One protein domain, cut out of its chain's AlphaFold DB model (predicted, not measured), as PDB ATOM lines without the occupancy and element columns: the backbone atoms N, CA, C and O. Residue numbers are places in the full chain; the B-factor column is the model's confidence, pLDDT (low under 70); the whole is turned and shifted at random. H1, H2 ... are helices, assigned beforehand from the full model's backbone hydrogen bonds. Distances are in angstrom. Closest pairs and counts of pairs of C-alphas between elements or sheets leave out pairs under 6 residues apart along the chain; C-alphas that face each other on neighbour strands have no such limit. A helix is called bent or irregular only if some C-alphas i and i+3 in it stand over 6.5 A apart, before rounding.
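Overview. This is residues 4 to 81 of the 81 residues of an uncharacterized protein of Desulfobacteraceae bacterium (UniProt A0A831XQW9). Two helices, H4 and H1, run side by side in opposite ways as a stem, and H2 and H3 cross one end of it as a head, meeting each other at a corner in a V. Residues 34 to 40, at that corner, stick out. The printed part has 78 residues with four named helices, H1 to H4 along the chain, and no named strand; the class is all helix, with mostly crossed packing. It is compact, with a radius of gyration of the C-alphas of 13.2 A, and spans 37 by 25 by 25 A.

Arrangement. H4, residues 61 to 79, touches H1, residues 4 to 18, at a shallow tilt of 26 degrees, opposite ways; their closest C-alphas, of Ala 67 and Ile 14, are 5.4 A apart. With residues 62 to 66 alone H4 touches H2, residues 22 to 34, about perpendicular at 77 degrees, closest at the C-alphas of Ala 63 and Ala 28, 5.0 A. H4 touches H3, residues 36 to 51, also at 77 degrees, about perpendicular, closest at the C-alphas of Pro 61 and Ile 46, 5.9 A. H1 touches H2 with residues 16 to 17 alone, only just about perpendicular at 72 degrees; the C-alphas of Phe 17 and Thr 24 are closest, 5.4 A. H2 and H3 touch only at the corner, and only just, with 3 pairs of C-alphas within 8 A, the closest being those of Glu 33 and Leu 39, 6.1 A. H1 and H3 are apart. Every O i to N i+4 pair is within hydrogen-bond range in H1, H2 and H4, and 10 of 12 are in H3.

Along the chain. H4 is 27.1 A long, from C-alpha 61 at (-22.865, -38.778, -52.816) to C-alpha 79 at (-21.884, -35.686, -25.951). H1 is 21.1 A, beginning at C-alpha 4 at (-10.102, -45.898, -27.114), H2 18.3 A and H3 23.1 A. H3 is irregular, with C-alphas 37 and 40 8.0 A apart.

Size, cuts and confidence. The C-alphas farthest apart, of Thr 4 and Asp 51, are 38.9 A apart. The printed part has no cut; the links H1 to H2 and H2 to H3 are tight, and H3 to H4 is short, with 9 residues. Mean pLDDT of the printed part is 91.8; residues 80 to 81 are under 70.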
ATOM      1  N   THR A   4     -11.189 -46.463 -26.303       83.56
ATOM      2  CA  THR A   4     -10.102 -45.898 -27.114       83.56
ATOM      3  C   THR A   4      -9.996 -46.579 -28.479       83.56
ATOM      4  O   THR A   4      -9.929 -45.902 -29.504       83.56
ATOM      5  N   ALA A   5     -10.055 -47.914 -28.519       86.94
ATOM      6  CA  ALA A   5      -9.969 -48.680 -29.762       86.94
ATOM      7  C   ALA A   5     -11.200 -48.463 -30.657       86.94
ATOM      8  O   ALA A   5     -11.062 -48.288 -31.866       86.94
ATOM      9  N   ALA A   6     -12.398 -48.408 -30.065       88.25
ATOM     10  CA  ALA A   6     -13.634 -48.137 -30.801       88.25
ATOM     11  C   ALA A   6     -13.632 -46.735 -31.442       88.25
ATOM     12  O   ALA A   6     -14.054 -46.571 -32.585       88.25
ATOM     13  N   ARG A   7     -13.106 -45.730 -30.730       90.19
ATOM     14  CA  ARG A   7     -12.925 -44.370 -31.259       90.19
ATOM     15  C   ARG A   7     -11.902 -44.310 -32.381       90.19
ATOM     16  O   ARG A   7     -12.161 -43.652 -33.383       90.19
ATOM     17  N   GLY A   8     -10.775 -45.003 -32.217       92.88
ATOM     18  CA  GLY A   8      -9.756 -45.115 -33.258       92.88
ATOM     19  C   GLY A   8     -10.332 -45.712 -34.540       92.88
ATOM     20  O   GLY A   8     -10.176 -45.127 -35.606       92.88
ATOM     21  N   LEU A   9     -11.086 -46.810 -34.422       94.25
ATOM     22  CA  LEU A   9     -11.753 -47.441 -35.560       94.25
ATOM     23  C   LEU A   9     -12.759 -46.498 -36.235       94.25
ATOM     24  O   LEU A   9     -12.738 -46.366 -37.455       94.25
ATOM     25  N   LEU A  10     -13.607 -45.816 -35.457       95.19
ATOM     26  CA  LEU A  10     -14.576 -44.865 -36.005       95.19
ATOM     27  C   LEU A  10     -13.886 -43.726 -36.767       95.19
ATOM     28  O   LEU A  10     -14.321 -43.386 -37.863       95.19
ATOM     29  N   GLN A  11     -12.795 -43.178 -36.225       96.12
ATOM     30  CA  GLN A  11     -12.014 -42.153 -36.919       96.12
ATOM     31  C   GLN A  11     -11.411 -42.694 -38.219       96.12
ATOM     32  O   GLN A  11     -11.552 -42.063 -39.257       96.12
ATOM     33  N   THR A  12     -10.821 -43.894 -38.196       96.94
ATOM     34  CA  THR A  12     -10.274 -44.527 -39.406       96.94
ATOM     35  C   THR A  12     -11.342 -44.738 -40.481       96.94
ATOM     36  O   THR A  12     -11.068 -44.541 -41.661       96.94
ATOM     37  N   MET A  13     -12.568 -45.110 -40.099       96.62
ATOM     38  CA  MET A  13     -13.672 -45.254 -41.053       96.62
ATOM     39  C   MET A  13     -14.103 -43.911 -41.652       96.62
ATOM     40  O   MET A  13     -14.395 -43.857 -42.844       96.62
ATOM     41  N   ILE A  14     -14.127 -42.839 -40.853       96.56
ATOM     42  CA  ILE A  14     -14.390 -41.482 -41.354       96.56
ATOM     43  C   ILE A  14     -13.318 -41.109 -42.380       96.56
ATOM     44  O   ILE A  14     -13.659 -40.815 -43.523       96.56
ATOM     45  N   ASP A  15     -12.040 -41.218 -42.015       96.56
ATOM     46  CA  ASP A  15     -10.918 -40.855 -42.888       96.56
ATOM     47  C   ASP A  15     -10.930 -41.664 -44.197       96.56
ATOM     48  O   ASP A  15     -10.681 -41.124 -45.279       96.56
ATOM     49  N   TYR A  16     -11.274 -42.955 -44.116       96.44
ATOM     50  CA  TYR A  16     -11.409 -43.830 -45.278       96.44
ATOM     51  C   TYR A  16     -12.435 -43.276 -46.276       96.44
ATOM     52  O   TYR A  16     -12.080 -43.012 -47.425       96.44
ATOM     53  N   PHE A  17     -13.677 -43.027 -45.849       96.12
ATOM     54  CA  PHE A  17     -14.720 -42.506 -46.743       96.12
ATOM     55  C   PHE A  17     -14.498 -41.050 -47.151       96.12
ATOM     56  O   PHE A  17     -14.899 -40.655 -48.247       96.12
ATOM     57  N   GLU A  18     -13.820 -40.251 -46.323       94.62
ATOM     58  CA  GLU A  18     -13.526 -38.865 -46.673       94.62
ATOM     59  C   GLU A  18     -12.465 -38.728 -47.771       94.62
ATOM     60  O   GLU A  18     -12.464 -37.710 -48.465       94.62
ATOM     61  N   SER A  19     -11.636 -39.755 -47.994       93.44
ATOM     62  CA  SER A  19     -10.584 -39.736 -49.017       93.44
ATOM     63  C   SER A  19     -11.089 -39.638 -50.465       93.44
ATOM     64  O   SER A  19     -10.327 -39.224 -51.338       93.44
ATOM     65  N   GLY A  20     -12.354 -39.996 -50.726       88.38
ATOM     66  CA  GLY A  20     -13.034 -39.726 -51.998       88.38
ATOM     67  C   GLY A  20     -12.393 -40.373 -53.223       88.38
ATOM     68  O   GLY A  20     -12.213 -39.732 -54.256       88.38
ATOM     69  N   ASN A  21     -12.009 -41.644 -53.111       94.06
ATOM     70  CA  ASN A  21     -11.446 -42.406 -54.217       94.06
ATOM     71  C   ASN A  21     -12.421 -43.484 -54.731       94.06
ATOM     72  O   ASN A  21     -13.437 -43.806 -54.119       94.06
ATOM     73  N   LYS A  22     -12.087 -44.096 -55.874       95.12
ATOM     74  CA  LYS A  22     -12.955 -45.091 -56.535       95.12
ATOM     75  C   LYS A  22     -13.296 -46.296 -55.657       95.12
ATOM     76  O   LYS A  22     -14.346 -46.907 -55.848       95.12
ATOM     77  N   GLU A  23     -12.384 -46.696 -54.777       96.31
ATOM     78  CA  GLU A  23     -12.603 -47.817 -53.867       96.31
ATOM     79  C   GLU A  23     -13.608 -47.428 -52.784       96.31
ATOM     80  O   GLU A  23     -14.598 -48.131 -52.585       96.31
ATOM     81  N   THR A  24     -13.402 -46.270 -52.158       96.31
ATOM     82  CA  THR A  24     -14.249 -45.776 -51.067       96.31
ATOM     83  C   THR A  24     -15.653 -45.452 -51.555       96.31
ATOM     84  O   THR A  24     -16.626 -45.779 -50.881       96.31
ATOM     85  N   ASP A  25     -15.774 -44.906 -52.767       96.06
ATOM     86  CA  ASP A  25     -17.066 -44.655 -53.411       96.06
ATOM     87  C   ASP A  25     -17.826 -45.963 -53.667       96.06
ATOM     88  O   ASP A  25     -19.024 -46.068 -53.393       96.06
ATOM     89  N   ARG A  26     -17.130 -47.002 -54.151       97.06
ATOM     90  CA  ARG A  26     -17.735 -48.322 -54.374       97.06
ATOM     91  C   ARG A  26     -18.177 -48.959 -53.059       97.06
ATOM     92  O   ARG A  26     -19.254 -49.546 -53.014       97.06
ATOM     93  N   ALA A  27     -17.355 -48.858 -52.019       97.00
ATOM     94  CA  ALA A  27     -17.682 -49.385 -50.703       97.00
ATOM     95  C   ALA A  27     -18.916 -48.684 -50.114       97.00
ATOM     96  O   ALA A  27     -19.825 -49.358 -49.639       97.00
ATOM     97  N   ALA A  28     -18.990 -47.353 -50.208       96.62
ATOM     98  CA  ALA A  28     -20.130 -46.589 -49.709       96.62
ATOM     99  C   ALA A  28     -21.421 -46.955 -50.446       96.62
ATOM    100  O   ALA A  28     -22.447 -47.206 -49.818       96.62
ATOM    101  N   LYS A  29     -21.348 -47.076 -51.775       96.56
ATOM    102  CA  LYS A  29     -22.469 -47.543 -52.584       96.56
ATOM    103  C   LYS A  29     -22.945 -48.934 -52.157       96.56
ATOM    104  O   LYS A  29     -24.137 -49.123 -51.953       96.56
ATOM    105  N   ALA A  30     -22.025 -49.878 -51.962       96.81
ATOM    106  CA  ALA A  30     -22.369 -51.231 -51.526       96.81
ATOM    107  C   ALA A  30     -23.029 -51.261 -50.136       96.81
ATOM    108  O   ALA A  30     -23.921 -52.072 -49.916       96.81
ATOM    109  N   ILE A  31     -22.622 -50.381 -49.213       95.38
ATOM    110  CA  ILE A  31     -23.251 -50.257 -47.888       95.38
ATOM    111  C   ILE A  31     -24.715 -49.834 -48.018       95.38
ATOM    112  O   ILE A  31     -25.575 -50.449 -47.395       95.38
ATOM    113  N   LEU A  32     -25.002 -48.812 -48.829       95.88
ATOM    114  CA  LEU A  32     -26.371 -48.323 -49.011       95.88
ATOM    115  C   LEU A  32     -27.234 -49.306 -49.816       95.88
ATOM    116  O   LEU A  32     -28.405 -49.483 -49.509       95.88
ATOM    117  N   GLU A  33     -26.661 -49.978 -50.820       94.62
ATOM    118  CA  GLU A  33     -27.363 -51.002 -51.609       94.62
ATOM    119  C   GLU A  33     -27.650 -52.286 -50.820       94.62
ATOM    120  O   GLU A  33     -28.561 -53.029 -51.176       94.62
ATOM    121  N   TRP A  34     -26.884 -52.561 -49.762       96.12
ATOM    122  CA  TRP A  34     -27.130 -53.702 -48.882       96.12
ATOM    123  C   TRP A  34     -28.368 -53.506 -47.992       96.12
ATOM    124  O   TRP A  34     -28.995 -54.487 -47.592       96.12
ATOM    125  N   ASP A  35     -28.748 -52.258 -47.715       93.25
ATOM    126  CA  ASP A  35     -29.962 -51.899 -46.979       93.25
ATOM    127  C   ASP A  35     -31.191 -51.916 -47.908       93.25
ATOM    128  O   ASP A  35     -31.766 -50.882 -48.248       93.25
ATOM    129  N   ASP A  36     -31.563 -53.119 -48.360       90.31
ATOM    130  CA  ASP A  36     -32.641 -53.337 -49.340       90.31
ATOM    131  C   ASP A  36     -33.997 -52.788 -48.860       90.31
ATOM    132  O   ASP A  36     -34.779 -52.260 -49.652       90.31
ATOM    133  N   GLU A  37     -34.250 -52.835 -47.547       95.12
ATOM    134  CA  GLU A  37     -35.473 -52.306 -46.932       95.12
ATOM    135  C   GLU A  37     -35.636 -50.798 -47.188       95.12
ATOM    136  O   GLU A  37     -36.735 -50.346 -47.517       95.12
ATOM    137  N   HIS A  38     -34.538 -50.038 -47.128       94.06
ATOM    138  CA  HIS A  38     -34.533 -48.579 -47.280       94.06
ATOM    139  C   HIS A  38     -33.899 -48.109 -48.594       94.06
ATOM    140  O   HIS A  38     -33.655 -46.915 -48.782       94.06
ATOM    141  N   LEU A  39     -33.659 -49.010 -49.552       93.56
ATOM    142  CA  LEU A  39     -32.958 -48.693 -50.800       93.56
ATOM    143  C   LEU A  39     -33.585 -47.510 -51.556       93.56
ATOM    144  O   LEU A  39     -32.879 -46.670 -52.118       93.56
ATOM    145  N   LYS A  40     -34.919 -47.417 -51.564       95.38
ATOM    146  CA  LYS A  40     -35.641 -46.308 -52.209       95.38
ATOM    147  C   LYS A  40     -35.418 -44.974 -51.503       95.38
ATOM    148  O   LYS A  40     -35.299 -43.954 -52.181       95.38
ATOM    149  N   ASP A  41     -35.336 -44.988 -50.179       96.19
ATOM    150  CA  ASP A  41     -35.086 -43.790 -49.381       96.19
ATOM    151  C   ASP A  41     -33.652 -43.305 -49.607       96.19
ATOM    152  O   ASP A  41     -33.433 -42.119 -49.857       96.19
ATOM    153  N   TRP A  42     -32.682 -44.226 -49.672       95.06
ATOM    154  CA  TRP A  42     -31.301 -43.893 -50.027       95.06
ATOM    155  C   TRP A  42     -31.180 -43.297 -51.429       95.06
ATOM    156  O   TRP A  42     -30.494 -42.293 -51.618       95.06
ATOM    157  N   GLN A  43     -31.881 -43.854 -52.418       95.00
ATOM    158  CA  GLN A  43     -31.911 -43.291 -53.771       95.00
ATOM    159  C   GLN A  43     -32.528 -41.886 -53.807       95.00
ATOM    160  O   GLN A  43     -32.036 -41.021 -54.538       95.00
ATOM    161  N   ALA A  44     -33.584 -41.649 -53.027       95.19
ATOM    162  CA  ALA A  44     -34.202 -40.334 -52.906       95.19
ATOM    163  C   ALA A  44     -33.242 -39.321 -52.268       95.19
ATOM    164  O   ALA A  44     -33.104 -38.213 -52.786       95.19
ATOM    165  N   GLU A  45     -32.522 -39.712 -51.217       94.38
ATOM    166  CA  GLU A  45     -31.552 -38.849 -50.541       94.38
ATOM    167  C   GLU A  45     -30.339 -38.527 -51.426       94.38
ATOM    168  O   GLU A  45     -29.929 -37.372 -51.532       94.38
ATOM    169  N   ILE A  46     -29.803 -39.514 -52.151       94.62
ATOM    170  CA  ILE A  46     -28.729 -39.296 -53.135       94.62
ATOM    171  C   ILE A  46     -29.175 -38.302 -54.209       94.62
ATOM    172  O   ILE A  46     -28.404 -37.429 -54.617       94.62
ATOM    173  N   LYS A  47     -30.420 -38.431 -54.683       94.44
ATOM    174  CA  LYS A  47     -30.991 -37.497 -55.651       94.44
ATOM    175  C   LYS A  47     -31.117 -36.096 -55.048       94.44
ATOM    176  O   LYS A  47     -30.680 -35.142 -55.683       94.44
ATOM    177  N   ARG A  48     -31.640 -35.982 -53.825       93.56
ATOM    178  CA  ARG A  48     -31.771 -34.715 -53.094       93.56
ATOM    179  C   ARG A  48     -30.424 -33.997 -52.980       93.56
ATOM    180  O   ARG A  48     -30.321 -32.846 -53.387       93.56
ATOM    181  N   LEU A  49     -29.377 -34.696 -52.538       90.94
ATOM    182  CA  LEU A  49     -28.021 -34.141 -52.424       90.94
ATOM    183  C   LEU A  49     -27.487 -33.584 -53.750       90.94
ATOM    184  O   LEU A  49     -26.818 -32.550 -53.761       90.94
ATOM    185  N   ARG A  50     -27.773 -34.265 -54.867       88.88
ATOM    186  CA  ARG A  50     -27.374 -33.813 -56.209       88.88
ATOM    187  C   ARG A  50     -28.174 -32.600 -56.674       88.88
ATOM    188  O   ARG A  50     -27.583 -31.673 -57.220       88.88
ATOM    189  N   ASP A  51     -29.487 -32.620 -56.474       89.88
ATOM    190  CA  ASP A  51     -30.408 -31.625 -57.028       89.88
ATOM    191  C   ASP A  51     -30.419 -30.319 -56.208       89.88
ATOM    192  O   ASP A  51     -30.559 -29.237 -56.775       89.88
ATOM    193  N   GLU A  52     -30.229 -30.397 -54.887       88.62
ATOM    194  CA  GLU A  52     -30.236 -29.239 -53.974       88.62
ATOM    195  C   GLU A  52     -28.856 -28.569 -53.829       88.62
ATOM    196  O   GLU A  52     -28.722 -27.559 -53.141       88.62
ATOM    197  N   GLY A  53     -27.822 -29.095 -54.496       76.19
ATOM    198  CA  GLY A  53     -26.478 -28.507 -54.503       76.19
ATOM    199  C   GLY A  53     -25.715 -28.636 -53.179       76.19
ATOM    200  O   GLY A  53     -24.680 -27.996 -53.004       76.19
ATOM    201  N   GLU A  54     -26.197 -29.467 -52.251       78.06
ATOM    202  CA  GLU A  54     -25.499 -29.791 -50.998       78.06
ATOM    203  C   GLU A  54     -24.296 -30.717 -51.230       78.06
ATOM    204  O   GLU A  54     -23.391 -30.812 -50.397       78.06
ATOM    205  N   TRP A  55     -24.265 -31.396 -52.378       86.06
ATOM    206  CA  TRP A  55     -23.160 -32.251 -52.770       86.06
ATOM    207  C   TRP A  55     -21.958 -31.448 -53.287       86.06
ATOM    208  O   TRP A  55     -22.034 -30.730 -54.282       86.06
ATOM    209  N   THR A  56     -20.808 -31.623 -52.631       82.50
ATOM    210  CA  THR A  56     -19.572 -30.874 -52.927       82.50
ATOM    211  C   THR A  56     -18.843 -31.332 -54.195       82.50
ATOM    212  O   THR A  56     -17.965 -30.623 -54.685       82.50
ATOM    213  N   GLY A  57     -19.158 -32.527 -54.709       83.81
ATOM    214  CA  GLY A  57     -18.483 -33.122 -55.867       83.81
ATOM    215  C   GLY A  57     -17.095 -33.711 -55.585       83.81
ATOM    216  O   GLY A  57     -16.448 -34.190 -56.512       83.81
ATOM    217  N   ILE A  58     -16.624 -33.693 -54.331       87.44
ATOM    218  CA  ILE A  58     -15.292 -34.202 -53.948       87.44
ATOM    219  C   ILE A  58     -15.245 -35.740 -53.965       87.44
ATOM    220  O   ILE A  58     -14.223 -36.324 -54.313       87.44
ATOM    221  N   ARG A  59     -16.352 -36.393 -53.602       91.56
ATOM    222  CA  ARG A  59     -16.529 -37.854 -53.538       91.56
ATOM    223  C   ARG A  59     -17.929 -38.232 -53.993       91.56
ATOM    224  O   ARG A  59     -18.760 -37.340 -54.154       91.56
ATOM    225  N   ALA A  60     -18.222 -39.513 -54.200       94.31
ATOM    226  CA  ALA A  60     -19.581 -39.918 -54.554       94.31
ATOM    227  C   ALA A  60     -20.591 -39.506 -53.454       94.31
ATOM    228  O   ALA A  60     -20.238 -39.534 -52.271       94.31
ATOM    229  N   PRO A  61     -21.844 -39.147 -53.802       94.88
ATOM    230  CA  PRO A  61     -22.865 -38.778 -52.816       94.88
ATOM    231  C   PRO A  61     -23.064 -39.842 -51.731       94.88
ATOM    232  O   PRO A  61     -23.259 -39.518 -50.565       94.88
ATOM    233  N   GLU A  62     -22.955 -41.116 -52.099       95.56
ATOM    234  CA  GLU A  62     -23.022 -42.253 -51.186       95.56
ATOM    235  C   GLU A  62     -21.925 -42.176 -50.113       95.56
ATOM    236  O   GLU A  62     -22.193 -42.366 -48.926       95.56
ATOM    237  N   ALA A  63     -20.692 -41.841 -50.508       95.62
ATOM    238  CA  ALA A  63     -19.577 -41.668 -49.581       95.62
ATOM    239  C   ALA A  63     -19.762 -40.430 -48.689       95.62
ATOM    240  O   ALA A  63     -19.413 -40.471 -47.510       95.62
ATOM    241  N   ASP A  64     -20.364 -39.359 -49.215       93.94
ATOM    242  CA  ASP A  64     -20.749 -38.182 -48.428       93.94
ATOM    243  C   ASP A  64     -21.777 -38.512 -47.338       93.94
ATOM    244  O   ASP A  64     -21.590 -38.119 -46.182       93.94
ATOM    245  N   ILE A  65     -22.815 -39.283 -47.677       94.56
ATOM    246  CA  ILE A  65     -23.838 -39.748 -46.728       94.56
ATOM    247  C   ILE A  65     -23.189 -40.585 -45.623       94.56
ATOM    248  O   ILE A  65     -23.374 -40.298 -44.437       94.56
ATOM    249  N   VAL A  66     -22.391 -41.593 -45.992       95.62
ATOM    250  CA  VAL A  66     -21.762 -42.508 -45.028       95.62
ATOM    251  C   VAL A  66     -20.793 -41.762 -44.107       95.62
ATOM    252  O   VAL A  66     -20.875 -41.906 -42.885       95.62
ATOM    253  N   ALA A  67     -19.922 -40.903 -44.649       94.88
ATOM    254  CA  ALA A  67     -19.023 -40.080 -43.838       94.88
ATOM    255  C   ALA A  67     -19.800 -39.126 -42.909       94.88
ATOM    256  O   ALA A  67     -19.445 -38.951 -41.740       94.88
ATOM    257  N   GLY A  68     -20.898 -38.534 -43.390       93.50
ATOM    258  CA  GLY A  68     -21.808 -37.716 -42.586       93.50
ATOM    259  C   GLY A  68     -22.415 -38.480 -41.406       93.50
ATOM    260  O   GLY A  68     -22.356 -38.005 -40.267       93.50
ATOM    261  N   ALA A  69     -22.932 -39.684 -41.652       94.31
ATOM    262  CA  ALA A  69     -23.515 -40.540 -40.624       94.31
ATOM    263  C   ALA A  69     -22.483 -40.942 -39.556       94.31
ATOM    264  O   ALA A  69     -22.746 -40.812 -38.359       94.31
ATOM    265  N   LEU A  70     -21.278 -41.347 -39.971       95.81
ATOM    266  CA  LEU A  70     -20.193 -41.708 -39.053       95.81
ATOM    267  C   LEU A  70     -19.762 -40.525 -38.172       95.81
ATOM    268  O   LEU A  70     -19.592 -40.688 -36.961       95.81
ATOM    269  N   ARG A  71     -19.662 -39.315 -38.738       94.88
ATOM    270  CA  ARG A  71     -19.387 -38.090 -37.964       94.88
ATOM    271  C   ARG A  71     -20.502 -37.779 -36.967       94.88
ATOM    272  O   ARG A  71     -20.211 -37.421 -35.826       94.88
ATOM    273  N   SER A  72     -21.767 -37.953 -37.352       94.56
ATOM    274  CA  SER A  72     -22.902 -37.788 -36.433       94.56
ATOM    275  C   SER A  72     -22.810 -38.763 -35.253       94.56
ATOM    276  O   SER A  72     -22.937 -38.350 -34.097       94.56
ATOM    277  N   ILE A  73     -22.490 -40.034 -35.515       93.50
ATOM    278  CA  ILE A  73     -22.262 -41.044 -34.470       93.50
ATOM    279  C   ILE A  73     -21.112 -40.614 -33.548       93.50
ATOM    280  O   ILE A  73     -21.262 -40.640 -32.325       93.50
ATOM    281  N   GLN A  74     -19.988 -40.152 -34.105       93.38
ATOM    282  CA  GLN A  74     -18.847 -39.668 -33.324       93.38
ATOM    283  C   GLN A  74     -19.244 -38.515 -32.389       93.38
ATOM    284  O   GLN A  74     -18.938 -38.551 -31.196       93.38
ATOM    285  N   GLN A  75     -19.980 -37.523 -32.896       91.69
ATOM    286  CA  GLN A  75     -20.450 -36.382 -32.107       91.69
ATOM    287  C   GLN A  75     -21.406 -36.803 -30.984       91.69
ATOM    288  O   GLN A  75     -21.311 -36.297 -29.864       91.69
ATOM    289  N   GLN A  76     -22.309 -37.750 -31.249       90.75
ATOM    290  CA  GLN A  76     -23.222 -38.281 -30.235       90.75
ATOM    291  C   GLN A  76     -22.478 -39.031 -29.124       90.75
ATOM    292  O   GLN A  76     -22.849 -38.917 -27.955       90.75
ATOM    293  N   LEU A  77     -21.415 -39.763 -29.465       86.50
ATOM    294  CA  LEU A  77     -20.573 -40.461 -28.490       86.50
ATOM    295  C   LEU A  77     -19.753 -39.500 -27.623       86.50
ATOM    296  O   LEU A  77     -19.509 -39.809 -26.459       86.50
ATOM    297  N   VAL A  78     -19.337 -38.349 -28.158       81.88
ATOM    298  CA  VAL A  78     -18.659 -37.297 -27.378       81.88
ATOM    299  C   VAL A  78     -19.623 -36.622 -26.400       81.88
ATOM    300  O   VAL A  78     -19.251 -36.388 -25.260       81.88
ATOM    301  N   ARG A  79     -20.875 -36.354 -26.803       77.81
ATOM    302  CA  ARG A  79     -21.884 -35.686 -25.951       77.81
ATOM    303  C   ARG A  79     -22.408 -36.536 -24.787       77.81
ATOM    304  O   ARG A  79     -23.008 -35.986 -23.872       77.81
ATOM    305  N   LYS A  80     -22.273 -37.863 -24.857       67.44
ATOM    306  CA  LYS A  80     -22.747 -38.806 -23.826       67.44
ATOM    307  C   LYS A  80     -21.697 -39.114 -22.745       67.44
ATOM    308  O   LYS A  80     -21.953 -39.977 -21.908       67.44
ATOM    309  N   GLN A  81     -20.532 -38.466 -22.792       55.78
ATOM    310  CA  GLN A  81     -19.464 -38.572 -21.792       55.78
ATOM    311  C   GLN A  81     -19.415 -37.325 -20.925       55.78
ATOM    312  O   GLN A  81     -19.072 -37.487 -19.736       55.78
TER     313      GLN A  81